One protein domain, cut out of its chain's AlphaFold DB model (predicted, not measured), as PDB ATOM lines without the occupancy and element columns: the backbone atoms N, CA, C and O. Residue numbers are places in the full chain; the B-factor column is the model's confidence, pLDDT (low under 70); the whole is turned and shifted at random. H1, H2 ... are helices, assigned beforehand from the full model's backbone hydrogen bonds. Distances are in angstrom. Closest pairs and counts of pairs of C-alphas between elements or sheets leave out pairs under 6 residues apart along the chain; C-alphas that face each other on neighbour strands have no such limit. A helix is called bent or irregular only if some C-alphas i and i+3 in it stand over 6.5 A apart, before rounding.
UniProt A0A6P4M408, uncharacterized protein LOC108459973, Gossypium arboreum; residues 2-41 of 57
ATOM      1  N   ILE A   2      14.463  69.676 -18.266       85.75
ATOM      2  CA  ILE A   2      13.715  69.064 -19.387       85.75
ATOM      3  C   ILE A   2      14.337  67.766 -19.933       85.75
ATOM      4  O   ILE A   2      13.634  66.784 -20.124       85.75
ATOM      5  N   LEU A   3      15.665  67.719 -20.086       93.19
ATOM      6  CA  LEU A   3      16.376  66.519 -20.545       93.19
ATOM      7  C   LEU A   3      16.150  65.325 -19.609       93.19
ATOM      8  O   LEU A   3      15.923  64.214 -20.066       93.19
ATOM      9  N   VAL A   4      16.168  65.568 -18.296       91.75
ATOM     10  CA  VAL A   4      15.950  64.530 -17.281       91.75
ATOM     11  C   VAL A   4      14.526  63.987 -17.366       91.75
ATOM     12  O   VAL A   4      14.341  62.781 -17.278       91.75
ATOM     13  N   ALA A   5      13.535  64.852 -17.594       92.62
ATOM     14  CA  ALA A   5      12.147  64.431 -17.773       92.62
ATOM     15  C   ALA A   5      11.969  63.558 -19.027       92.62
ATOM     16  O   ALA A   5      11.307  62.528 -18.964       92.62
ATOM     17  N   ILE A   6      12.622  63.917 -20.137       92.31
ATOM     18  CA  ILE A   6      12.588  63.127 -21.378       92.31
ATOM     19  C   ILE A   6      13.257  61.764 -21.173       92.31
ATOM     20  O   ILE A   6      12.704  60.737 -21.558       92.31
ATOM     21  N   VAL A   7      14.432  61.738 -20.535       92.75
ATOM     22  CA  VAL A   7      15.134  60.485 -20.225       92.75
ATOM     23  C   VAL A   7      14.306  59.619 -19.275       92.75
ATOM     24  O   VAL A   7      14.248  58.412 -19.470       92.75
ATOM     25  N   ALA A   8      13.633  60.207 -18.285       94.31
ATOM     26  CA  ALA A   8      12.774  59.470 -17.362       94.31
ATOM     27  C   ALA A   8      11.567  58.831 -18.069       94.31
ATOM     28  O   ALA A   8      11.264  57.666 -17.805       94.31
ATOM     29  N   GLU A   9      10.919  59.549 -18.990       90.25
ATOM     30  CA  GLU A   9       9.794  58.995 -19.755       90.25
ATOM     31  C   GLU A   9      10.260  57.874 -20.698       90.25
ATOM     32  O   GLU A   9       9.656  56.803 -20.729       90.25
ATOM     33  N   LEU A  10      11.403  58.051 -21.370       92.88
ATOM     34  CA  LEU A  10      12.000  57.008 -22.209       92.88
ATOM     35  C   LEU A  10      12.401  55.772 -21.391       92.88
ATOM     36  O   LEU A  10      12.175  54.635 -21.808       92.88
ATOM     37  N   MET A  11      12.992  55.987 -20.212       93.38
ATOM     38  CA  MET A  11      13.365  54.902 -19.311       93.38
ATOM     39  C   MET A  11      12.147  54.101 -18.889       93.38
ATOM     40  O   MET A  11      12.233  52.884 -18.898       93.38
ATOM     41  N   LYS A  12      11.018  54.747 -18.589       90.12
ATOM     42  CA  LYS A  12       9.779  54.081 -18.171       90.12
ATOM     43  C   LYS A  12       9.255  53.099 -19.220       90.12
ATOM     44  O   LYS A  12       8.895  51.975 -18.876       90.12
ATOM     45  N   GLU A  13       9.235  53.496 -20.488       90.50
ATOM     46  CA  GLU A  13       8.829  52.611 -21.587       90.50
ATOM     47  C   GLU A  13       9.835  51.472 -21.787       90.50
ATOM     48  O   GLU A  13       9.451  50.307 -21.945       90.50
ATOM     49  N   TYR A  14      11.129  51.785 -21.688       92.94
ATOM     50  CA  TYR A  14      12.195  50.794 -21.762       92.94
ATOM     51  C   TYR A  14      12.107  49.754 -20.633       92.94
ATOM     52  O   TYR A  14      12.241  48.560 -20.906       92.94
ATOM     53  N   THR A  15      11.820  50.152 -19.387       93.19
ATOM     54  CA  THR A  15      11.704  49.204 -18.267       93.19
ATOM     55  C   THR A  15      10.549  48.234 -18.455       93.19
ATOM     56  O   THR A  15      10.675  47.080 -18.060       93.19
ATOM     57  N   VAL A  16       9.440  48.652 -19.072       94.38
ATOM     58  CA  VAL A  16       8.307  47.750 -19.344       94.38
ATOM     59  C   VAL A  16       8.713  46.649 -20.323       94.38
ATOM     60  O   VAL A  16       8.408  45.477 -20.097       94.38
ATOM     61  N   LEU A  17       9.428  47.006 -21.392       94.56
ATOM     62  CA  LEU A  17       9.953  46.029 -22.348       94.56
ATOM     63  C   LEU A  17      11.009  45.131 -21.702       94.56
ATOM     64  O   LEU A  17      10.977  43.913 -21.886       94.56
ATOM     65  N   LEU A  18      11.898  45.719 -20.903       93.25
ATOM     66  CA  LEU A  18      12.923  44.991 -20.169       93.25
ATOM     67  C   LEU A  18      12.301  43.972 -19.208       93.25
ATOM     68  O   LEU A  18      12.725  42.822 -19.207       93.25
ATOM     69  N   CYS A  19      11.269  44.349 -18.448       92.62
ATOM     70  CA  CYS A  19      10.551  43.435 -17.556       92.62
ATOM     71  C   CYS A  19       9.968  42.247 -18.319       92.62
ATOM     72  O   CYS A  19      10.178  41.114 -17.906       92.62
ATOM     73  N   ARG A  20       9.311  42.480 -19.459       91.25
ATOM     74  CA  ARG A  20       8.745  41.393 -20.278       91.25
ATOM     75  C   ARG A  20       9.819  40.458 -20.823       91.25
ATOM     76  O   ARG A  20       9.630  39.246 -20.846       91.25
ATOM     77  N   LEU A  21      10.951  41.011 -21.253       90.06
ATOM     78  CA  LEU A  21      12.078  40.222 -21.747       90.06
ATOM     79  C   LEU A  21      12.703  39.386 -20.625       90.06
ATOM     80  O   LEU A  21      13.012  38.216 -20.823       90.06
ATOM     81  N   VAL A  22      12.840  39.970 -19.437       87.75
ATOM     82  CA  VAL A  22      13.332  39.293 -18.234       87.75
ATOM     83  C   VAL A  22      12.360  38.199 -17.774       87.75
ATOM     84  O   VAL A  22      12.790  37.089 -17.474       87.75
ATOM     85  N   GLU A  23      11.056  38.469 -17.777       86.44
ATOM     86  CA  GLU A  23      10.009  37.480 -17.496       86.44
ATOM     87  C   GLU A  23      10.071  36.308 -18.475       86.44
ATOM     88  O   GLU A  23      10.038  35.155 -18.049       86.44
ATOM     89  N   HIS A  24      10.217  36.590 -19.771       85.31
ATOM     90  CA  HIS A  24      10.350  35.558 -20.794       85.31
ATOM     91  C   HIS A  24      11.624  34.726 -20.600       85.31
ATOM     92  O   HIS A  24      11.565  33.498 -20.622       85.31
ATOM     93  N   LEU A  25      12.751  35.373 -20.297       83.00
ATOM     94  CA  LEU A  25      14.014  34.699 -19.995       83.00
ATOM     95  C   LEU A  25      13.893  33.773 -18.774       83.00
ATOM     96  O   LEU A  25      14.433  32.668 -18.774       83.00
ATOM     97  N   PHE A  26      13.160  34.196 -17.740       75.94
ATOM     98  CA  PHE A  26      12.894  33.373 -16.554       75.94
ATOM     99  C   PHE A  26      11.894  32.251 -16.809       75.94
ATOM    100  O   PHE A  26      11.933  31.237 -16.109       75.94
ATOM    101  N   HIS A  27      10.999  32.437 -17.777       75.25
ATOM    102  CA  HIS A  27      10.051  31.417 -18.191       75.25
ATOM    103  C   HIS A  27      10.735  30.314 -19.008       75.25
ATOM    104  O   HIS A  27      10.486  29.136 -18.761       75.25
ATOM    105  N   GLU A  28      11.626  30.679 -19.932       71.44
ATOM    106  CA  GLU A  28      12.355  29.715 -20.765       71.44
ATOM    107  C   GLU A  28      13.479  28.997 -20.010       71.44
ATOM    108  O   GLU A  28      13.703  27.802 -20.205       71.44
ATOM    109  N   ALA A  29      14.169  29.697 -19.110       65.50
ATOM    110  CA  ALA A  29      15.204  29.121 -18.269       65.50
ATOM    111  C   ALA A  29      14.810  29.296 -16.797       65.50
ATOM    112  O   ALA A  29      15.114  30.338 -16.204       65.50
ATOM    113  N   PRO A  30      14.165  28.293 -16.158       63.62
ATOM    114  CA  PRO A  30      13.939  28.350 -14.725       63.62
ATOM    115  C   PRO A  30      15.303  28.501 -14.061       63.62
ATOM    116  O   PRO A  30      16.155  27.619 -14.187       63.62
ATOM    117  N   PHE A  31      15.526  29.645 -13.405       61.72
ATOM    118  CA  PHE A  31      16.798  29.951 -12.761       61.72
ATOM    119  C   PHE A  31      17.333  28.712 -12.045       61.72
ATOM    120  O   PHE A  31      16.613  28.143 -11.209       61.72
ATOM    121  N   PRO A  32      18.585  28.296 -12.312       63.50
ATOM    122  CA  PRO A  32      19.201  27.216 -11.569       63.50
ATOM    123  C   PRO A  32      19.033  27.547 -10.091       63.50
ATOM    124  O   PRO A  32      19.415  28.637  -9.667       63.50
ATOM    125  N   ARG A  33      18.441  26.645  -9.297       63.69
ATOM    126  CA  ARG A  33      18.182  26.859  -7.856       63.69
ATOM    127  C   ARG A  33      19.401  27.437  -7.115       63.69
ATOM    128  O   ARG A  33      19.240  28.208  -6.177       63.69
ATOM    129  N   ARG A  34      20.606  27.130  -7.614       58.84
ATOM    130  CA  ARG A  34      21.893  27.716  -7.216       58.84
ATOM    131  C   ARG A  34      21.957  29.244  -7.328       58.84
ATOM    132  O   ARG A  34      22.367  29.876  -6.369       58.84
ATOM    133  N   ILE A  35      21.524  29.853  -8.431       65.19
ATOM    134  CA  ILE A  35      21.567  31.315  -8.619       65.19
ATOM    135  C   ILE A  35      20.541  32.007  -7.717       65.19
ATOM    136  O   ILE A  35      20.864  33.012  -7.094       65.19
ATOM    137  N   ARG A  36      19.337  31.433  -7.563       70.12
ATOM    138  CA  ARG A  36      18.345  31.929  -6.590       70.12
ATOM    139  C   ARG A  36      18.919  31.969  -5.174       70.12
ATOM    140  O   ARG A  36      18.745  32.963  -4.480       70.12
ATOM    141  N   PHE A  37      19.617  30.910  -4.768       66.75
ATOM    142  CA  PHE A  37      20.233  30.837  -3.445       66.75
ATOM    143  C   PHE A  37      21.384  31.838  -3.290       66.75
ATOM    144  O   PHE A  37      21.466  32.508  -2.268       66.75
ATOM    145  N   VAL A  38      22.221  32.001  -4.323       67.75
ATOM    146  CA  VAL A  38      23.320  32.981  -4.332       67.75
ATOM    147  C   VAL A  38      22.786  34.411  -4.229       67.75
ATOM    148  O   VAL A  38      23.241  35.153  -3.363       67.75
ATOM    149  N   ILE A  39      21.769  34.773  -5.021       70.38
ATOM    150  CA  ILE A  39      21.138  36.100  -4.964       70.38
ATOM    151  C   ILE A  39      20.571  36.351  -3.566       70.38
ATOM    152  O   ILE A  39      20.917  37.358  -2.953       70.38
ATOM    153  N   LEU A  40      19.781  35.418  -3.023       68.44
ATOM    154  CA  LEU A  40      19.217  35.546  -1.676       68.44
ATOM    155  C   LEU A  40      20.303  35.657  -0.599       68.44
ATOM    156  O   LEU A  40      20.174  36.491   0.287       68.44
ATOM    157  N   SER A  41      21.388  34.882  -0.695       67.19
ATOM    158  CA  SER A  41      22.509  34.941   0.255       67.19
ATOM    159  C   SER A  41      23.333  36.230   0.161       67.19
ATOM    160  O   SER A  41      23.923  36.652   1.149       67.19
TER     161      SER A  41
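What this domain is: This is residues 2 to 41 of the 57 residues of the protein "uncharacterized protein LOC108459973" of Gossypium arboreum (UniProt A0A6P4M408). One long helix, H1, makes most of the length, and after its last residue, Glu 28, residues 29 to 32 turn into a short helix, H2, that folds back at an angle like the tip of an open hook. The two helices do not pack on each other, and H1 itself is gently kinked partway along. The printed part has 40 residues with two named helices, H1 then H2, and no named strand; the class is all helix. The whole is extended, with a radius of gyration of the C-alphas of 15.0 A, and its C-alphas span 44 by 23 by 7 A, a flat outline.

Where its parts are: Find C-alpha 2 at (13.715, 69.064, -19.387); from there H1 runs through residues 2 to 28, 39.4 A from first to last C-alpha, to C-alpha 28 at (12.355, 29.715, -20.765). Read on past residues 29 to 32 and you reach H2, residues 33 to 41, which is 12.2 A long and ends at C-alpha 41 at (22.509, 34.941, 0.255).

How they stand to each other: Look near Tyr 14 for a kink of 26 degrees in H1, which is not bent. The link from H1 to H2, residues 29 to 32, is tight, yet the two helices are apart, with no C-alpha of the one within 8 A of the other. In H1 and H2 every O i to N i+4 pair is within hydrogen-bond range.

The domain as a whole: The two C-alphas farthest apart, those of Ile 2 and Arg 33, are 44.0 A from each other. Residues 2 to 41 stand free, and the printed part has no cut. In the B-factor column of this predicted model the mean pLDDT of the printed part is 81.5; look for values under 70 at residues 29 to 35, 37 to 38 and 40 to 41.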